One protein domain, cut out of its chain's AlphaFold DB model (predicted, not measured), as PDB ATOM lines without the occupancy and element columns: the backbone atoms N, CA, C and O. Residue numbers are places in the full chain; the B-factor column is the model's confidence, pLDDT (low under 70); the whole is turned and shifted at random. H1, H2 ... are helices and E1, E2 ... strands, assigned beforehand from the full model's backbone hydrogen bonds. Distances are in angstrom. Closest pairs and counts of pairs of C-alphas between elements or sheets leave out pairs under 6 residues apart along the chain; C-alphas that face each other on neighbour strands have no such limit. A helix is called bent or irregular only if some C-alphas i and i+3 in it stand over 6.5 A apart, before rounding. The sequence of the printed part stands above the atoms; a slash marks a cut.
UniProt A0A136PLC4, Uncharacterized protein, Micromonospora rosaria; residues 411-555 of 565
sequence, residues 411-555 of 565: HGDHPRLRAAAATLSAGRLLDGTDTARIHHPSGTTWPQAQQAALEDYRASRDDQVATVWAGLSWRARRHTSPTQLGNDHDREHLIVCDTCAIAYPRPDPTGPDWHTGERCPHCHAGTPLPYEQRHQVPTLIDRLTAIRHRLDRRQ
ATOM      1  N   HIS A 411      12.998 -11.554  41.267       86.50
ATOM      2  CA  HIS A 411      14.461 -11.655  41.366       86.50
ATOM      3  C   HIS A 411      15.205 -10.321  41.182       86.50
ATOM      4  O   HIS A 411      16.434 -10.298  41.201       86.50
ATOM      5  N   GLY A 412      14.477  -9.209  41.044       88.75
ATOM      6  CA  GLY A 412      15.039  -7.861  40.961       88.75
ATOM      7  C   GLY A 412      14.828  -7.182  39.608       88.75
ATOM      8  O   GLY A 412      14.503  -7.805  38.601       88.75
ATOM      9  N   ASP A 413      14.999  -5.862  39.597       93.38
ATOM     10  CA  ASP A 413      14.853  -5.032  38.402       93.38
ATOM     11  C   ASP A 413      16.160  -5.018  37.602       93.38
ATOM     12  O   ASP A 413      17.212  -4.682  38.147       93.38
ATOM     13  N   HIS A 414      16.106  -5.366  36.316       93.12
ATOM     14  CA  HIS A 414      17.248  -5.297  35.407       93.12
ATOM     15  C   HIS A 414      16.823  -4.906  33.977       93.12
ATOM     16  O   HIS A 414      15.669  -5.112  33.581       93.12
ATOM     17  N   PRO A 415      17.737  -4.359  33.148       93.44
ATOM     18  CA  PRO A 415      17.379  -3.748  31.859       93.44
ATOM     19  C   PRO A 415      16.696  -4.699  30.871       93.44
ATOM     20  O   PRO A 415      15.788  -4.297  30.145       93.44
ATOM     21  N   ARG A 416      17.108  -5.972  30.868       91.50
ATOM     22  CA  ARG A 416      16.520  -7.021  30.018       91.50
ATOM     23  C   ARG A 416      15.112  -7.422  30.464       91.50
ATOM     24  O   ARG A 416      14.253  -7.603  29.610       91.50
ATOM     25  N   LEU A 417      14.841  -7.475  31.772       94.06
ATOM     26  CA  LEU A 417      13.489  -7.715  32.291       94.06
ATOM     27  C   LEU A 417      12.542  -6.594  31.875       94.06
ATOM     28  O   LEU A 417      11.423  -6.853  31.444       94.06
ATOM     29  N   ARG A 418      13.007  -5.339  31.943       95.44
ATOM     30  CA  ARG A 418      12.243  -4.185  31.457       95.44
ATOM     31  C   ARG A 418      11.935  -4.291  29.968       95.44
ATOM     32  O   ARG A 418      10.812  -3.975  29.579       95.44
ATOM     33  N   ALA A 419      12.884  -4.750  29.151       95.00
ATOM     34  CA  ALA A 419      12.651  -4.988  27.727       95.00
ATOM     35  C   ALA A 419      11.627  -6.091  27.466       95.00
ATOM     36  O   ALA A 419      10.662  -5.856  26.743       95.00
ATOM     37  N   ALA A 420      11.749  -7.235  28.137       95.88
ATOM     38  CA  ALA A 420      10.754  -8.293  28.032       95.88
ATOM     39  C   ALA A 420       9.358  -7.826  28.496       95.88
ATOM     40  O   ALA A 420       8.352  -8.083  27.832       95.88
ATOM     41  N   ALA A 421       9.291  -7.056  29.587       97.00
ATOM     42  CA  ALA A 421       8.055  -6.450  30.069       97.00
ATOM     43  C   ALA A 421       7.461  -5.452  29.066       97.00
ATOM     44  O   ALA A 421       6.245  -5.430  28.898       97.00
ATOM     45  N   ALA A 422       8.281  -4.652  28.369       96.56
ATOM     46  CA  ALA A 422       7.795  -3.778  27.297       96.56
ATOM     47  C   ALA A 422       7.135  -4.598  26.190       96.56
ATOM     48  O   ALA A 422       5.970  -4.358  25.874       96.56
ATOM     49  N   THR A 423       7.850  -5.592  25.658       96.25
ATOM     50  CA  THR A 423       7.381  -6.444  24.558       96.25
ATOM     51  C   THR A 423       6.064  -7.137  24.903       96.25
ATOM     52  O   THR A 423       5.086  -6.995  24.165       96.25
ATOM     53  N   LEU A 424       5.983  -7.779  26.074       97.44
ATOM     54  CA  LEU A 424       4.763  -8.457  26.516       97.44
ATOM     55  C   LEU A 424       3.628  -7.480  26.843       97.44
ATOM     56  O   LEU A 424       2.476  -7.769  26.515       97.44
ATOM     57  N   SER A 425       3.916  -6.309  27.427       96.94
ATOM     58  CA  SER A 425       2.890  -5.284  27.692       96.94
ATOM     59  C   SER A 425       2.274  -4.729  26.403       96.94
ATOM     60  O   SER A 425       1.062  -4.511  26.349       96.94
ATOM     61  N   ALA A 426       3.068  -4.625  25.330       95.69
ATOM     62  CA  ALA A 426       2.600  -4.291  23.985       95.69
ATOM     63  C   ALA A 426       1.802  -5.434  23.323       95.69
ATOM     64  O   ALA A 426       1.175  -5.241  22.284       95.69
ATOM     65  N   GLY A 427       1.769  -6.623  23.931       95.88
ATOM     66  CA  GLY A 427       1.064  -7.788  23.406       95.88
ATOM     67  C   GLY A 427       1.833  -8.608  22.390       95.88
ATOM     68  O   GLY A 427       1.195  -9.424  21.732       95.88
ATOM     69  N   ARG A 428       3.141  -8.384  22.255       96.94
ATOM     70  CA  ARG A 428       4.018  -9.174  21.391       96.94
ATOM     71  C   ARG A 428       4.627 -10.338  22.162       96.94
ATOM     72  O   ARG A 428       4.763 -10.253  23.385       96.94
ATOM     73  N   LEU A 429       4.981 -11.403  21.461       97.19
ATOM     74  CA  LEU A 429       5.726 -12.530  22.001       97.19
ATOM     75  C   LEU A 429       7.203 -12.165  22.156       97.19
ATOM     76  O   LEU A 429       7.759 -11.354  21.419       97.19
ATOM     77  N   LEU A 430       7.841 -12.778  23.143       95.88
ATOM     78  CA  LEU A 430       9.291 -12.774  23.280       95.88
ATOM     79  C   LEU A 430       9.886 -13.796  22.319       95.88
ATOM     80  O   LEU A 430       9.313 -14.874  22.146       95.88
ATOM     81  N   ASP A 431      11.041 -13.493  21.735       93.44
ATOM     82  CA  ASP A 431      11.800 -14.495  20.990       93.44
ATOM     83  C   ASP A 431      12.429 -15.541  21.941       93.44
ATOM     84  O   ASP A 431      12.355 -15.440  23.174       93.44
ATOM     85  N   GLY A 432      13.028 -16.592  21.374       89.94
ATOM     86  CA  GLY A 432      13.666 -17.649  22.166       89.94
ATOM     87  C   GLY A 432      14.825 -17.139  23.032       89.94
ATOM     88  O   GLY A 432      15.029 -17.626  24.147       89.94
ATOM     89  N   THR A 433      15.542 -16.113  22.570       90.62
ATOM     90  CA  THR A 433      16.680 -15.525  23.285       90.62
ATOM     91  C   THR A 433      16.206 -14.744  24.510       90.62
ATOM     92  O   THR A 433      16.755 -14.903  25.602       90.62
ATOM     93  N   ASP A 434      15.172 -13.924  24.359       91.38
ATOM     94  CA  ASP A 434      14.589 -13.138  25.440       91.38
ATOM     95  C   ASP A 434      13.842 -14.020  26.442       91.38
ATOM     96  O   ASP A 434      13.949 -13.789  27.648       91.38
ATOM     97  N   THR A 435      13.193 -15.095  25.984       92.19
ATOM     98  CA  THR A 435      12.597 -16.105  26.874       92.19
ATOM     99  C   THR A 435      13.673 -16.783  27.734       92.19
ATOM    100  O   THR A 435      13.544 -16.842  28.957       92.19
ATOM    101  N   ALA A 436      14.787 -17.223  27.137       90.25
ATOM    102  CA  ALA A 436      15.902 -17.819  27.883       90.25
ATOM    103  C   ALA A 436      16.524 -16.840  28.899       90.25
ATOM    104  O   ALA A 436      16.904 -17.230  30.004       90.25
ATOM    105  N   ARG A 437      16.586 -15.548  28.560       87.06
ATOM    106  CA  ARG A 437      17.101 -14.491  29.447       87.06
ATOM    107  C   ARG A 437      16.197 -14.199  30.644       87.06
ATOM    108  O   ARG A 437      16.711 -13.736  31.657       87.06
ATOM    109  N   ILE A 438      14.891 -14.460  30.558       89.06
ATOM    110  CA  ILE A 438      13.997 -14.390  31.729       89.06
ATOM    111  C   ILE A 438      14.359 -15.480  32.739       89.06
ATOM    112  O   ILE A 438      14.359 -15.227  33.940       89.06
ATOM    113  N   HIS A 439      14.701 -16.676  32.258       86.69
ATOM    114  CA  HIS A 439      15.103 -17.791  33.116       86.69
ATOM    115  C   HIS A 439      16.500 -17.610  33.727       86.69
ATOM    116  O   HIS A 439      16.777 -18.144  34.800       86.69
ATOM    117  N   HIS A 440      17.360 -16.829  33.073       86.81
ATOM    118  CA  HIS A 440      18.722 -16.539  33.517       86.81
ATOM    119  C   HIS A 440      18.961 -15.022  33.596       86.81
ATOM    120  O   HIS A 440      19.608 -14.453  32.705       86.81
ATOM    121  N   PRO A 441      18.431 -14.346  34.635       79.19
ATOM    122  CA  PRO A 441      18.573 -12.904  34.781       79.19
ATOM    123  C   PRO A 441      20.050 -12.505  34.867       79.19
ATOM    124  O   PRO A 441      20.885 -13.214  35.429       79.19
ATOM    125  N   SER A 442      20.391 -11.347  34.295       79.19
ATOM    126  CA  SER A 442      21.742 -10.796  34.415       79.19
ATOM    127  C   SER A 442      22.046 -10.464  35.874       79.19
ATOM    128  O   SER A 442      21.209  -9.860  36.538       79.19
ATOM    129  N   GLY A 443      23.266 -10.747  36.339       85.62
ATOM    130  CA  GLY A 443      23.705 -10.347  37.685       85.62
ATOM    131  C   GLY A 443      23.722  -8.827  37.914       85.62
ATOM    132  O   GLY A 443      23.740  -8.379  39.055       85.62
ATOM    133  N   THR A 444      23.689  -8.029  36.842       92.06
ATOM    134  CA  THR A 444      23.631  -6.566  36.905       92.06
ATOM    135  C   THR A 444      22.192  -6.081  37.068       92.06
ATOM    136  O   THR A 444      21.368  -6.204  36.157       92.06
ATOM    137  N   THR A 445      21.903  -5.478  38.217       94.25
ATOM    138  CA  THR A 445      20.632  -4.797  38.494       94.25
ATOM    139  C   THR A 445      20.502  -3.497  37.694       94.25
ATOM    140  O   THR A 445      21.488  -2.932  37.217       94.25
ATOM    141  N   TRP A 446      19.283  -2.977  37.556       95.31
ATOM    142  CA  TRP A 446      19.019  -1.712  36.872       95.31
ATOM    143  C   TRP A 446      19.801  -0.536  37.483       95.31
ATOM    144  O   TRP A 446      20.447   0.171  36.710       95.31
ATOM    145  N   PRO A 447      19.861  -0.343  38.821       96.19
ATOM    146  CA  PRO A 447      20.673   0.722  39.411       96.19
ATOM    147  C   PRO A 447      22.167   0.584  39.101       96.19
ATOM    148  O   PRO A 447      22.820   1.582  38.816       96.19
ATOM    149  N   GLN A 448      22.706  -0.640  39.109       95.69
ATOM    150  CA  GLN A 448      24.108  -0.888  38.751       95.69
ATOM    151  C   GLN A 448      24.374  -0.569  37.278       95.69
ATOM    152  O   GLN A 448      25.366   0.079  36.962       95.69
ATOM    153  N   ALA A 449      23.470  -0.971  36.381       94.75
ATOM    154  CA  ALA A 449      23.575  -0.653  34.962       94.75
ATOM    155  C   ALA A 449      23.465   0.861  34.706       94.75
ATOM    156  O   ALA A 449      24.232   1.400  33.916       94.75
ATOM    157  N   GLN A 450      22.560   1.557  35.404       96.56
ATOM    158  CA  GLN A 450      22.403   3.012  35.325       96.56
ATOM    159  C   GLN A 450      23.626   3.756  35.876       96.56
ATOM    160  O   GLN A 450      24.006   4.794  35.337       96.56
ATOM    161  N   GLN A 451      24.228   3.246  36.953       96.38
ATOM    162  CA  GLN A 451      25.447   3.803  37.527       96.38
ATOM    163  C   GLN A 451      26.623   3.645  36.562       96.38
ATOM    164  O   GLN A 451      27.277   4.638  36.265       96.38
ATOM    165  N   ALA A 452      26.833   2.437  36.031       94.56
ATOM    166  CA  ALA A 452      27.889   2.159  35.059       94.56
ATOM    167  C   ALA A 452      27.725   2.993  33.777       94.56
ATOM    168  O   ALA A 452      28.694   3.529  33.257       94.56
ATOM    169  N   ALA A 453      26.490   3.175  33.295       93.56
ATOM    170  CA  ALA A 453      26.202   3.982  32.107       93.56
ATOM    171  C   ALA A 453      26.536   5.478  32.263       93.56
ATOM    172  O   ALA A 453      26.681   6.175  31.261       93.56
ATOM    173  N   LEU A 454      26.617   5.986  33.497       96.50
ATOM    174  CA  LEU A 454      26.840   7.405  33.791       96.50
ATOM    175  C   LEU A 454      28.186   7.687  34.467       96.50
ATOM    176  O   LEU A 454      28.431   8.838  34.823       96.50
ATOM    177  N   GLU A 455      29.023   6.675  34.691       94.00
ATOM    178  CA  GLU A 455      30.241   6.810  35.495       94.00
ATOM    179  C   GLU A 455      31.198   7.855  34.904       94.00
ATOM    180  O   GLU A 455      31.419   8.897  35.524       94.00
ATOM    181  N   ASP A 456      31.642   7.651  33.663       89.25
ATOM    182  CA  ASP A 456      32.539   8.585  32.965       89.25
ATOM    183  C   ASP A 456      31.850   9.915  32.628       89.25
ATOM    184  O   ASP A 456      32.453  10.991  32.649       89.25
ATOM    185  N   TYR A 457      30.545   9.852  32.356       94.62
ATOM    186  CA  TYR A 457      29.745  11.019  32.010       94.62
ATOM    187  C   TYR A 457      29.702  12.051  33.133       94.62
ATOM    188  O   TYR A 457      29.833  13.242  32.871       94.62
ATOM    189  N   ARG A 458      29.517  11.615  34.385       95.69
ATOM    190  CA  ARG A 458      29.373  12.537  35.521       95.69
ATOM    191  C   ARG A 458      30.628  13.369  35.741       95.69
ATOM    192  O   ARG A 458      30.508  14.570  35.952       95.69
ATOM    193  N   ALA A 459      31.803  12.752  35.624       92.88
ATOM    194  CA  ALA A 459      33.070  13.470  35.712       92.88
ATOM    195  C   ALA A 459      33.182  14.523  34.597       92.88
ATOM    196  O   ALA A 459      33.411  15.698  34.876       92.88
ATOM    197  N   SER A 460      32.913  14.129  33.345       94.31
ATOM    198  CA  SER A 460      32.959  15.053  32.204       94.31
ATOM    199  C   SER A 460      31.945  16.197  32.322       94.31
ATOM    200  O   SER A 460      32.272  17.354  32.066       94.31
ATOM    201  N   ARG A 461      30.719  15.891  32.755       96.38
ATOM    202  CA  ARG A 461      29.653  16.865  32.999       96.38
ATOM    203  C   ARG A 461      30.082  17.906  34.019       96.38
ATOM    204  O   ARG A 461      29.908  19.097  33.771       96.38
ATOM    205  N   ASP A 462      30.599  17.477  35.166       96.19
ATOM    206  CA  ASP A 462      30.929  18.389  36.258       96.19
ATOM    207  C   ASP A 462      32.088  19.326  35.864       96.19
ATOM    208  O   ASP A 462      32.010  20.530  36.128       96.19
ATOM    209  N   ASP A 463      33.083  18.824  35.123       95.94
ATOM    210  CA  ASP A 463      34.176  19.629  34.555       95.94
ATOM    211  C   ASP A 463      33.672  20.669  33.541       95.94
ATOM    212  O   ASP A 463      34.073  21.841  33.565       95.94
ATOM    213  N   GLN A 464      32.750  20.276  32.658       95.94
ATOM    214  CA  GLN A 464      32.170  21.180  31.665       95.94
ATOM    215  C   GLN A 464      31.276  22.237  32.318       95.94
ATOM    216  O   GLN A 464      31.398  23.427  32.014       95.94
ATOM    217  N   VAL A 465      30.428  21.846  33.270       97.25
ATOM    218  CA  VAL A 465      29.572  22.767  34.029       97.25
ATOM    219  C   VAL A 465      30.413  23.757  34.832       97.25
ATOM    220  O   VAL A 465      30.113  24.953  34.816       97.25
ATOM    221  N   ALA A 466      31.479  23.301  35.501       96.69
ATOM    222  CA  ALA A 466      32.400  24.170  36.231       96.69
ATOM    223  C   ALA A 466      33.078  25.183  35.299       96.69
ATOM    224  O   ALA A 466      33.147  26.373  35.621       96.69
ATOM    225  N   THR A 467      33.510  24.729  34.121       97.19
ATOM    226  CA  THR A 467      34.116  25.570  33.079       97.19
ATOM    227  C   THR A 467      33.146  26.646  32.587       97.19
ATOM    228  O   THR A 467      33.470  27.838  32.611       97.19
ATOM    229  N   VAL A 468      31.924  26.255  32.211       97.06
ATOM    230  CA  VAL A 468      30.877  27.188  31.765       97.06
ATOM    231  C   VAL A 468      30.550  28.184  32.878       97.06
ATOM    232  O   VAL A 468      30.535  29.391  32.640       97.06
ATOM    233  N   TRP A 469      30.362  27.712  34.114       96.62
ATOM    234  CA  TRP A 469      30.070  28.558  35.273       96.62
ATOM    235  C   TRP A 469      31.174  29.591  35.550       96.62
ATOM    236  O   TRP A 469      30.878  30.768  35.802       96.62
ATOM    237  N   ALA A 470      32.444  29.182  35.463       96.50
ATOM    238  CA  ALA A 470      33.599  30.064  35.609       96.50
ATOM    239  C   ALA A 470      33.626  31.163  34.532       96.50
ATOM    240  O   ALA A 470      33.957  32.306  34.851       96.50
ATOM    241  N   GLY A 471      33.190  30.852  33.308       96.31
ATOM    242  CA  GLY A 471      33.083  31.803  32.198       96.31
ATOM    243  C   GLY A 471      31.883  32.762  32.254       96.31
ATOM    244  O   GLY A 471      31.878  33.775  31.555       96.31
ATOM    245  N   LEU A 472      30.862  32.494  33.077       96.62
ATOM    246  CA  LEU A 472      29.677  33.356  33.164       96.62
ATOM    247  C   LEU A 472      29.961  34.703  33.847       96.62
ATOM    248  O   LEU A 472      30.584  34.775  34.908       96.62
ATOM    249  N   SER A 473      29.381  35.776  33.298       97.00
ATOM    250  CA  SER A 473      29.358  37.089  33.955       97.00
ATOM    251  C   SER A 473      28.561  37.054  35.267       97.00
ATOM    252  O   SER A 473      27.638  36.253  35.439       97.00
ATOM    253  N   TRP A 474      28.848  37.987  36.181       94.69
ATOM    254  CA  TRP A 474      28.105  38.123  37.443       94.69
ATOM    255  C   TRP A 474      26.583  38.227  37.239       94.69
ATOM    256  O   TRP A 474      25.814  37.630  37.993       94.69
ATOM    257  N   ARG A 475      26.135  38.937  36.192       95.06
ATOM    258  CA  ARG A 475      24.705  39.081  35.880       95.06
ATOM    259  C   ARG A 475      24.091  37.749  35.447       95.06
ATOM    260  O   ARG A 475      22.996  37.432  35.891       95.06
ATOM    261  N   ALA A 476      24.792  36.955  34.637       94.44
ATOM    262  CA  ALA A 476      24.323  35.630  34.232       94.44
ATOM    263  C   ALA A 476      24.251  34.664  35.427       94.44
ATOM    264  O   ALA A 476      23.240  33.987  35.595       94.44
ATOM    265  N   ARG A 477      25.249  34.683  36.326       94.62
ATOM    266  CA  ARG A 477      25.245  33.882  37.568       94.62
ATOM    267  C   ARG A 477      24.102  34.226  38.531       94.62
ATOM    268  O   ARG A 477      23.757  33.402  39.364       94.62
ATOM    269  N   ARG A 478      23.497  35.419  38.437       95.25
ATOM    270  CA  ARG A 478      22.275  35.766  39.192       95.25
ATOM    271  C   ARG A 478      21.004  35.119  38.639       95.25
ATOM    272  O   ARG A 478      20.016  35.046  39.362       95.25
ATOM    273  N   HIS A 479      21.015  34.695  37.378       94.88
ATOM    274  CA  HIS A 479      19.850  34.150  36.674       94.88
ATOM    275  C   HIS A 479      19.992  32.663  36.324       94.88
ATOM    276  O   HIS A 479      19.102  32.104  35.691       94.88
ATOM    277  N   THR A 480      21.091  32.026  36.724       96.75
ATOM    278  CA  THR A 480      21.318  30.588  36.564       96.75
ATOM    279  C   THR A 480      22.060  30.036  37.777       96.75
ATOM    280  O   THR A 480      22.571  30.786  38.605       96.75
ATOM    281  N   SER A 481      22.127  28.718  37.891       96.62
ATOM    282  CA  SER A 481      22.876  28.016  38.934       96.62
ATOM    283  C   SER A 481      23.701  26.889  38.312       96.62
ATOM    284  O   SER A 481      23.343  26.423  37.229       96.62
ATOM    285  N   PRO A 482      24.757  26.387  38.977       96.19
ATOM    286  CA  PRO A 482      25.467  25.195  38.510       96.19
ATOM    287  C   PRO A 482      24.526  23.997  38.309       96.19
ATOM    288  O   PRO A 482      24.676  23.250  37.353       96.19
ATOM    289  N   THR A 483      23.497  23.856  39.152       96.88
ATOM    290  CA  THR A 483      22.457  22.827  38.998       96.88
ATOM    291  C   THR A 483      21.639  23.019  37.722       96.88
ATOM    292  O   THR A 483      21.366  22.046  37.027       96.88
ATOM    293  N   GLN A 484      21.255  24.257  37.399       96.44
ATOM    294  CA  GLN A 484      20.538  24.555  36.158       96.44
ATOM    295  C   GLN A 484      21.419  24.281  34.935       96.44
ATOM    296  O   GLN A 484      20.969  23.587  34.034       96.44
ATOM    297  N   LEU A 485      22.684  24.715  34.948       96.88
ATOM    298  CA  LEU A 485      23.646  24.390  33.887       96.88
ATOM    299  C   LEU A 485      23.850  22.877  33.732       96.88
ATOM    300  O   LEU A 485      23.890  22.386  32.611       96.88
ATOM    301  N   GLY A 486      23.929  22.133  34.837       96.62
ATOM    302  CA  GLY A 486      24.025  20.675  34.809       96.62
ATOM    303  C   GLY A 486      22.783  20.011  34.221       96.62
ATOM    304  O   GLY A 486      22.913  19.106  33.409       96.62
ATOM    305  N   ASN A 487      21.583  20.485  34.562       95.88
ATOM    306  CA  ASN A 487      20.340  19.985  33.969       95.88
ATOM    307  C   ASN A 487      20.230  20.324  32.472       95.88
ATOM    308  O   ASN A 487      19.669  19.543  31.705       95.88
ATOM    309  N   ASP A 488      20.721  21.491  32.054       96.50
ATOM    310  CA  ASP A 488      20.767  21.904  30.648       96.50
ATOM    311  C   ASP A 488      21.738  21.006  29.870       96.50
ATOM    312  O   ASP A 488      21.370  20.466  28.828       96.50
ATOM    313  N   HIS A 489      22.914  20.748  30.447       96.31
ATOM    314  CA  HIS A 489      23.907  19.824  29.914       96.31
ATOM    315  C   HIS A 489      23.374  18.381  29.834       96.31
ATOM    316  O   HIS A 489      23.532  17.718  28.813       96.31
ATOM    317  N   ASP A 490      22.659  17.901  30.858       97.19
ATOM    318  CA  ASP A 490      22.004  16.586  30.837       97.19
ATOM    319  C   ASP A 490      20.978  16.486  29.695       97.19
ATOM    320  O   ASP A 490      20.909  15.469  29.010       97.19
ATOM    321  N   ARG A 491      20.184  17.537  29.449       96.25
ATOM    322  CA  ARG A 491      19.214  17.563  28.336       96.25
ATOM    323  C   ARG A 491      19.889  17.504  26.967       96.25
ATOM    324  O   ARG A 491      19.370  16.871  26.052       96.25
ATOM    325  N   GLU A 492      21.033  18.158  26.823       95.44
ATOM    326  CA  GLU A 492      21.769  18.201  25.562       95.44
ATOM    327  C   GLU A 492      22.527  16.896  25.282       95.44
ATOM    328  O   GLU A 492      22.501  16.399  24.151       95.44
ATOM    329  N   HIS A 493      23.156  16.320  26.310       95.00
ATOM    330  CA  HIS A 493      24.130  15.240  26.155       95.00
ATOM    331  C   HIS A 493      23.644  13.863  26.592       95.00
ATOM    332  O   HIS A 493      24.290  12.881  26.235       95.00
ATOM    333  N   LEU A 494      22.536  13.745  27.324       96.50
ATOM    334  CA  LEU A 494      21.947  12.443  27.626       96.50
ATOM    335  C   LEU A 494      20.818  12.096  26.659       96.50
ATOM    336  O   LEU A 494      20.104  12.936  26.104       96.50
ATOM    337  N   ILE A 495      20.638  10.795  26.507       96.25
ATOM    338  CA  ILE A 495      19.466  10.156  25.923       96.25
ATOM    339  C   ILE A 495      18.982   9.086  26.894       96.25
ATOM    340  O   ILE A 495      19.733   8.598  27.738       96.25
ATOM    341  N   VAL A 496      17.705   8.737  26.808       96.81
ATOM    342  CA  VAL A 496      17.085   7.712  27.652       96.81
ATOM    343  C   VAL A 496      16.475   6.637  26.776       96.81
ATOM    344  O   VAL A 496      15.809   6.930  25.792       96.81
ATOM    345  N   CYS A 497      16.688   5.372  27.118       96.69
ATOM    346  CA  CYS A 497      16.032   4.287  26.402       96.69
ATOM    347  C   CYS A 497      14.530   4.252  26.727       96.69
ATOM    348  O   CYS A 497      14.163   4.084  27.892       96.69
ATOM    349  N   ASP A 498      13.670   4.303  25.707       96.00
ATOM    350  CA  ASP A 498      12.205   4.166  25.832       96.00
ATOM    351  C   ASP A 498      11.747   2.841  26.471       96.00
ATOM    352  O   ASP A 498      10.625   2.687  26.954       96.00
ATOM    353  N   THR A 499      12.645   1.860  26.485       96.00
ATOM    354  CA  THR A 499      12.386   0.502  26.913       96.00
ATOM    355  C   THR A 499      12.983   0.263  28.291       96.00
ATOM    356  O   THR A 499      12.238   0.052  29.236       96.00
ATOM    357  N   CYS A 500      14.299   0.305  28.489       95.81
ATOM    358  CA  CYS A 500      14.856   0.006  29.815       95.81
ATOM    359  C   CYS A 500      14.937   1.217  30.756       95.81
ATOM    360  O   CYS A 500      15.282   1.030  31.921       95.81
ATOM    361  N   ALA A 501      14.602   2.425  30.292       96.31
ATOM    362  CA  ALA A 501      14.717   3.681  31.036       96.31
ATOM    363  C   ALA A 501      16.141   4.026  31.512       96.31
ATOM    364  O   ALA A 501      16.292   4.892  32.368       96.31
ATOM    365  N   ILE A 502      17.179   3.359  30.990       96.69
ATOM    366  CA  ILE A 502      18.561   3.752  31.276       96.69
ATOM    367  C   ILE A 502      18.858   5.049  30.533       96.69
ATOM    368  O   ILE A 502      18.676   5.115  29.314       96.69
ATOM    369  N   ALA A 503      19.322   6.050  31.276       97.12
ATOM    370  CA  ALA A 503      19.937   7.248  30.730       97.12
ATOM    371  C   ALA A 503      21.423   6.997  30.459       97.12
ATOM    372  O   ALA A 503      22.117   6.453  31.320       97.12
ATOM    373  N   TYR A 504      21.902   7.389  29.284       95.81
ATOM    374  CA  TYR A 504      23.296   7.238  28.880       95.81
ATOM    375  C   TYR A 504      23.712   8.376  27.932       95.81
ATOM    376  O   TYR A 504      22.836   9.034  27.358       95.81
ATOM    377  N   PRO A 505      25.021   8.652  27.787       94.81
ATOM    378  CA  PRO A 505      25.511   9.698  26.896       94.81
ATOM    379  C   PRO A 505      25.075   9.480  25.450       94.81
ATOM    380  O   PRO A 505      25.108   8.360  24.937       94.81
ATOM    381  N   ARG A 506      24.689  10.565  24.781       92.56
ATOM    382  CA  ARG A 506      24.427  10.583  23.346       92.56
ATOM    383  C   ARG A 506      25.729  10.227  22.614       92.56
ATOM    384  O   ARG A 506      26.727  10.913  22.841       92.56
ATOM    385  N   PRO A 507      25.738   9.191  21.753       88.88
ATOM    386  CA  PRO A 507      26.900   8.870  20.937       88.88
ATOM    387  C   PRO A 507      27.323  10.081  20.108       88.88
ATOM    388  O   PRO A 507      26.468  10.815  19.606       88.88
ATOM    389  N   ASP A 508      28.631  10.275  19.952       83.88
ATOM    390  CA  ASP A 508      29.161  11.299  19.058       83.88
ATOM    391  C   ASP A 508      28.687  11.000  17.622       83.88
ATOM    392  O   ASP A 508      29.004   9.927  17.098       83.88
ATOM    393  N   PRO A 509      27.941  11.912  16.966       79.31
ATOM    394  CA  PRO A 509      27.453  11.704  15.603       79.31
ATOM    395  C   PRO A 509      28.581  11.572  14.569       79.31
ATOM    396  O   PRO A 509      28.334  11.114  13.457       79.31
ATOM    397  N   THR A 510      29.804  11.980  14.916       80.75
ATOM    398  CA  THR A 510      31.005  11.860  14.077       80.75
ATOM    399  C   THR A 510      31.938  10.725  14.508       80.75
ATOM    400  O   THR A 510      32.905  10.425  13.806       80.75
ATOM    401  N   GLY A 511      31.646  10.070  15.635       81.12
ATOM    402  CA  GLY A 511      32.439   8.966  16.164       81.12
ATOM    403  C   GLY A 511      32.182   7.647  15.423       81.12
ATOM    404  O   GLY A 511      31.112   7.460  14.849       81.12
ATOM    405  N   PRO A 512      33.124   6.688  15.456       76.00
ATOM    406  CA  PRO A 512      32.980   5.390  14.780       76.00
ATOM    407  C   PRO A 512      31.764   4.572  15.256       76.00
ATOM    408  O   PRO A 512      31.278   3.717  14.520       76.00
ATOM    409  N   ASP A 513      31.235   4.878  16.445       73.06
ATOM    410  CA  ASP A 513      30.123   4.164  17.074       73.06
ATOM    411  C   ASP A 513      28.747   4.810  16.835       73.06
ATOM    412  O   ASP A 513      27.767   4.381  17.440       73.06
ATOM    413  N   TRP A 514      28.607   5.813  15.962       65.44
ATOM    414  CA  TRP A 514      27.327   6.519  15.771       65.44
ATOM    415  C   TRP A 514      26.160   5.590  15.364       65.44
ATOM    416  O   TRP A 514      25.019   5.812  15.772       65.44
ATOM    417  N   HIS A 515      26.444   4.494  14.646       59.19
ATOM    418  CA  HIS A 515      25.468   3.453  14.284       59.19
ATOM    419  C   HIS A 515      24.903   2.683  15.494       59.19
ATOM    420  O   HIS A 515      23.819   2.105  15.412       59.19
ATOM    421  N   THR A 516      25.587   2.695  16.643       60.81
ATOM    422  CA  THR A 516      25.046   2.145  17.901       60.81
ATOM    423  C   THR A 516      23.883   2.978  18.452       60.81
ATOM    424  O   THR A 516      23.175   2.525  19.348       60.81
ATOM    425  N   GLY A 517      23.620   4.161  17.884       63.44
ATOM    426  CA  GLY A 517      22.502   5.028  18.253       63.44
ATOM    427  C   GLY A 517      21.113   4.491  17.891       63.44
ATOM    428  O   GLY A 517      20.128   5.009  18.404       63.44
ATOM    429  N   GLU A 518      20.985   3.453  17.059       79.00
ATOM    430  CA  GLU A 518      19.660   2.925  16.690       79.00
ATOM    431  C   GLU A 518      19.031   2.044  17.780       79.00
ATOM    432  O   GLU A 518      17.806   1.912  17.847       79.00
ATOM    433  N   ARG A 519      19.850   1.439  18.652       89.12
ATOM    434  CA  ARG A 519      19.384   0.534  19.712       89.12
ATOM    435  C   ARG A 519      20.128   0.776  21.012       89.12
ATOM    436  O   ARG A 519      21.343   0.913  21.037       89.12
ATOM    437  N   CYS A 520      19.407   0.737  22.126       91.88
ATOM    438  CA  CYS A 520      20.011   0.891  23.443       91.88
ATOM    439  C   CYS A 520      21.080  -0.191  23.708       91.88
ATOM    440  O   CYS A 520      20.753  -1.380  23.651       91.88
ATOM    441  N   PRO A 521      22.314   0.171  24.105       90.56
ATOM    442  CA  PRO A 521      23.390  -0.797  24.341       90.56
ATOM    443  C   PRO A 521      23.153  -1.689  25.569       90.56
ATOM    444  O   PRO A 521      23.810  -2.712  25.725       90.56
ATOM    445  N   HIS A 522      22.207  -1.332  26.444       91.81
ATOM    446  CA  HIS A 522      21.960  -2.058  27.692       91.81
ATOM    447  C   HIS A 522      20.865  -3.121  27.578       91.81
ATOM    448  O   HIS A 522      20.950  -4.176  28.207       91.81
ATOM    449  N   CYS A 523      19.806  -2.845  26.811       91.75
ATOM    450  CA  CYS A 523      18.719  -3.804  26.605       91.75
ATOM    451  C   CYS A 523      18.637  -4.347  25.176       91.75
ATOM    452  O   CYS A 523      17.920  -5.316  24.962       91.75
ATOM    453  N   HIS A 524      19.353  -3.743  24.222       89.88
ATOM    454  CA  HIS A 524      19.393  -4.086  22.794       89.88
ATOM    455  C   HIS A 524      18.044  -4.037  22.056       89.88
ATOM    456  O   HIS A 524      17.973  -4.441  20.895       89.88
ATOM    457  N   ALA A 525      16.991  -3.534  22.709       90.62
ATOM    458  CA  ALA A 525      15.624  -3.538  22.192       90.62
ATOM    459  C   ALA A 525      15.037  -2.134  22.006       90.62
ATOM    460  O   ALA A 525      14.329  -1.902  21.033       90.62
ATOM    461  N   GLY A 526      15.303  -1.211  22.933       91.94
ATOM    462  CA  GLY A 526      14.668   0.105  22.910       91.94
ATOM    463  C   GLY A 526      15.378   1.134  22.051       91.94
ATOM    464  O   GLY A 526      16.587   1.043  21.825       91.94
ATOM    465  N   THR A 527      14.620   2.146  21.656       93.38
ATOM    466  CA  THR A 527      15.094   3.302  20.900       93.38
ATOM    467  C   THR A 527      15.448   4.430  21.873       93.38
ATOM    468  O   THR A 527      14.778   4.605  22.902       93.38
ATOM    469  N   PRO A 528      16.529   5.186  21.624       94.19
ATOM    470  CA  PRO A 528      16.829   6.345  22.444       94.19
ATOM    471  C   PRO A 528      15.836   7.481  22.209       94.19
ATOM    472  O   PRO A 528      15.513   7.834  21.078       94.19
ATOM    473  N   LEU A 529      15.408   8.091  23.306       95.25
ATOM    474  CA  LEU A 529      14.625   9.314  23.346       95.25
ATOM    475  C   LEU A 529      15.480  10.460  23.894       95.25
ATOM    476  O   LEU A 529      16.395  10.219  24.693       95.25
ATOM    477  N   PRO A 530      15.160  11.714  23.538       95.81
ATOM    478  CA  PRO A 530      15.705  12.876  24.225       95.81
ATOM    479  C   PRO A 530      15.493  12.783  25.744       95.81
ATOM    480  O   PRO A 530      14.433  12.358  26.213       95.81
ATOM    481  N   TYR A 531      16.495  13.169  26.536       96.50
ATOM    482  CA  TYR A 531      16.477  12.987  27.992       96.50
ATOM    483  C   TYR A 531      15.351  13.760  28.702       96.50
ATOM    484  O   TYR A 531      14.858  13.358  29.764       96.50
ATOM    485  N   GLU A 532      14.875  14.856  28.118       96.38
ATOM    486  CA  GLU A 532      13.695  15.581  28.585       96.38
ATOM    487  C   GLU A 532      12.421  14.720  28.566       96.38
ATOM    488  O   GLU A 532      11.539  14.932  29.399       96.38
ATOM    489  N   GLN A 533      12.357  13.692  27.715       96.69
ATOM    490  CA  GLN A 533      11.229  12.761  27.605       96.69
ATOM    491  C   GLN A 533      11.312  11.585  28.593       96.69
ATOM    492  O   GLN A 533      10.427  10.737  28.606       96.69
ATOM    493  N   ARG A 534      12.313  11.528  29.486       95.69
ATOM    494  CA  ARG A 534      12.494  10.410  30.444       95.69
ATOM    495  C   ARG A 534      11.285  10.110  31.330       95.69
ATOM    496  O   ARG A 534      11.097   8.974  31.744       95.69
ATOM    497  N   HIS A 535      10.463  11.116  31.611       95.31
ATOM    498  CA  HIS A 535       9.243  10.975  32.406       95.31
ATOM    499  C   HIS A 535       8.114  10.249  31.652       95.31
ATOM    500  O   HIS A 535       7.144   9.830  32.272       95.31
ATOM    501  N   GLN A 536       8.232  10.106  30.329       95.38
ATOM    502  CA  GLN A 536       7.273   9.401  29.478       95.38
ATOM    503  C   GLN A 536       7.545   7.893  29.431       95.38
ATOM    504  O   GLN A 536       6.701   7.137  28.959       95.38
ATOM    505  N   VAL A 537       8.714   7.446  29.908       96.12
ATOM    506  CA  VAL A 537       9.115   6.039  29.873       96.12
ATOM    507  C   VAL A 537       8.417   5.273  31.004       96.12
ATOM    508  O   VAL A 537       8.698   5.548  32.173       96.12
ATOM    509  N   PRO A 538       7.544   4.290  30.703       96.12
ATOM    510  CA  PRO A 538       6.856   3.524  31.737       96.12
ATOM    511  C   PRO A 538       7.841   2.763  32.626       96.12
ATOM    512  O   PRO A 538       8.809   2.168  32.138       96.12
ATOM    513  N   THR A 539       7.571   2.728  33.928       95.50
ATOM    514  CA  THR A 539       8.387   1.954  34.866       95.50
ATOM    515  C   THR A 539       8.156   0.450  34.686       95.50
ATOM    516  O   THR A 539       7.189   0.007  34.059       95.50
ATOM    517  N   LEU A 540       9.035  -0.375  35.271       95.50
ATOM    518  CA  LEU A 540       8.809  -1.823  35.317       95.50
ATOM    519  C   LEU A 540       7.466  -2.152  35.993       95.50
ATOM    520  O   LEU A 540       6.723  -2.995  35.497       95.50
ATOM    521  N   ILE A 541       7.133  -1.459  37.087       96.75
ATOM    522  CA  ILE A 541       5.888  -1.666  37.839       96.75
ATOM    523  C   ILE A 541       4.667  -1.374  36.959       96.75
ATOM    524  O   ILE A 541       3.731  -2.177  36.943       96.75
ATOM    525  N   ASP A 542       4.697  -0.287  36.183       96.44
ATOM    526  CA  ASP A 542       3.605   0.074  35.269       96.44
ATOM    527  C   ASP A 542       3.369  -1.030  34.230       96.44
ATOM    528  O   ASP A 542       2.236  -1.462  34.001       96.44
ATOM    529  N   ARG A 543       4.449  -1.567  33.649       97.25
ATOM    530  CA  ARG A 543       4.373  -2.632  32.636       97.25
ATOM    531  C   ARG A 543       3.889  -3.957  33.203       97.25
ATOM    532  O   ARG A 543       3.026  -4.592  32.602       97.25
ATOM    533  N   LEU A 544       4.398  -4.370  34.364       97.19
ATOM    534  CA  LEU A 544       3.935  -5.593  35.027       97.19
ATOM    535  C   LEU A 544       2.455  -5.479  35.422       97.19
ATOM    536  O   LEU A 544       1.710  -6.449  35.300       97.19
ATOM    537  N   THR A 545       2.007  -4.289  35.833       97.38
ATOM    538  CA  THR A 545       0.591  -4.013  36.121       97.38
ATOM    539  C   THR A 545      -0.266  -4.131  34.860       97.38
ATOM    540  O   THR A 545      -1.297  -4.805  34.884       97.38
ATOM    541  N   ALA A 546       0.186  -3.572  33.733       97.12
ATOM    542  CA  ALA A 546      -0.495  -3.716  32.446       97.12
ATOM    543  C   ALA A 546      -0.602  -5.188  31.996       97.12
ATOM    544  O   ALA A 546      -1.656  -5.615  31.513       97.12
ATOM    545  N   ILE A 547       0.457  -5.983  32.199       97.62
ATOM    546  CA  ILE A 547       0.473  -7.422  31.893       97.62
ATOM    547  C   ILE A 547      -0.527  -8.183  32.774       97.62
ATOM    548  O   ILE A 547      -1.343  -8.932  32.235       97.62
ATOM    549  N   ARG A 548      -0.525  -7.961  34.098       97.50
ATOM    550  CA  ARG A 548      -1.490  -8.582  35.031       97.50
ATOM    551  C   ARG A 548      -2.929  -8.272  34.640       97.50
ATOM    552  O   ARG A 548      -3.719  -9.187  34.452       97.50
ATOM    553  N   HIS A 549      -3.236  -7.001  34.386       96.56
ATOM    554  CA  HIS A 549      -4.571  -6.593  33.953       96.56
ATOM    555  C   HIS A 549      -4.999  -7.283  32.643       96.56
ATOM    556  O   HIS A 549      -6.162  -7.644  32.455       96.56
ATOM    557  N   ARG A 550      -4.067  -7.498  31.705       96.25
ATOM    558  CA  ARG A 550      -4.350  -8.236  30.467       96.25
ATOM    559  C   ARG A 550      -4.557  -9.736  30.706       96.25
ATOM    560  O   ARG A 550      -5.448 -10.298  30.069       96.25
ATOM    561  N   LEU A 551      -3.799 -10.361  31.608       96.19
ATOM    562  CA  LEU A 551      -4.018 -11.750  32.032       96.19
ATOM    563  C   LEU A 551      -5.388 -11.923  32.701       96.19
ATOM    564  O   LEU A 551      -6.157 -12.787  32.287       96.19
ATOM    565  N   ASP A 552      -5.736 -11.052  33.650       95.38
ATOM    566  CA  ASP A 552      -7.002 -11.122  34.392       95.38
ATOM    567  C   ASP A 552      -8.225 -10.980  33.475       95.38
ATOM    568  O   ASP A 552      -9.216 -11.698  33.637       95.38
ATOM    569  N   ARG A 553      -8.145 -10.102  32.462       93.81
ATOM    570  CA  ARG A 553      -9.182  -9.984  31.420       93.81
ATOM    571  C   ARG A 553      -9.324 -11.261  30.591       93.81
ATOM    572  O   ARG A 553     -10.445 -11.658  30.292       93.81
ATOM    573  N   ARG A 554      -8.214 -11.909  30.221       91.44
ATOM    574  CA  ARG A 554      -8.225 -13.149  29.419       91.44
ATOM    575  C   ARG A 554      -8.733 -14.355  30.206       91.44
ATOM    576  O   ARG A 554      -9.419 -15.195  29.641       91.44
ATOM    577  N   GLN A 555      -8.440 -14.422  31.502       90.81
ATOM    578  CA  GLN A 555      -8.900 -15.496  32.389       90.81
ATOM    579  C   GLN A 555     -10.351 -15.306  32.872       90.81
ATOM    580  O   GLN A 555     -10.833 -16.100  33.675       90.81
TER     581      GLN A 555
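AT A GLANCE: This is residues 411 to 555 of the 565 residues of an uncharacterized protein of Micromonospora rosaria (UniProt A0A136PLC4). A small sheet of three short strands sits near the middle of an elongated model, with the short helix H7 packed over it and a group of helices toward each end. At one end the long arm H3b crosses H5, with the short H4 at the turn between them; at the other end H1 packs on H8 and H2. The printed part has 145 residues with eight named helices and three named strands, in the order H1 H2 H3 H4 H5 E1 E2 H6 E3 H7 H8; the sheet runs E2 E1 E3, antiparallel, and the class is mostly helix. The whole is loose, with a radius of gyration of the C-alphas of 18.5 A and spans of 65 by 34 by 25 A.

IN THESE COORDINATES: E1, residues 494 to 497, begins at C-alpha 494 (21.947, 12.443, 27.626) and is 10.1 A long. E2 is residues 503 to 505 and E3 residues 528 to 530. H7, residues 531 to 536, is irregular: C-alphas 532 and 535 are 7.5 A apart. H3, residues 446 to 471, was assigned as one helix by its hydrogen bonds but is bent, with C-alphas 453 and 456 7.9 A apart; its arms are H3a, residues 446 to 453, and H3b, residues 456 to 471, 23.2 A long. H4 is residues 474 to 477, H5 residues 482 to 493, 15.9 A, and H6 residues 514 to 518. H1, residues 415 to 425, is 15.2 A long and H2 is residues 432 to 439. H8, residues 540 to 554, is 21.3 A long and ends at C-alpha 554 (-8.225, -13.149, 29.419).

HOW THE PARTS SIT: E1 and E2 form a hairpin, with N 495 and O 504 at 2.9 A; E1 and E3 are antiparallel, with N 529 and O 496 at 2.8 A. E2, H6, E3 form a split strand-helix-strand unit, two strands of one sheet joined through a helix, with E1 between them in the sheet, and its crossover is right-handed. H7 is on the sheet at a height of 7.9 A, over E1 and along it, at 2 degrees on the local plane. H3a only grazes the sheet, its closest C-alphas to E2 being Ala 453 and Tyr 504, 5.4 A. H5 touches H3b at a steep tilt of 55 degrees, opposite ways, closest at C-alphas 486 and 465, 6.0 A. H4 is close to H3b but not clearly touching, C-alphas 477 and 469 being closest at 7.5 A. H1 touches H8 at a shallow tilt of 31 degrees, the same way, closest at C-alphas 425 and 547, 5.3 A, and touches H2, closest at C-alphas 420 and 434, 6.7 A. Every O i to N i+4 pair is within hydrogen-bond range in H1, H3a, H3b, H5 and H8; H2 has 3 of 4, H6 0 of 1 with 1 of 2 O i to N i+3 pairs, H7 0 of 2 with 2 of 3, and H4 is too short for an i+4 pair.

THE WHOLE: The two C-alphas farthest apart, those of Trp 474 and Gln 555, are 65.3 A apart. The printed part has no cut and no long link. Mean pLDDT of the printed part is 92.8; residues 514 to 517 are under 70.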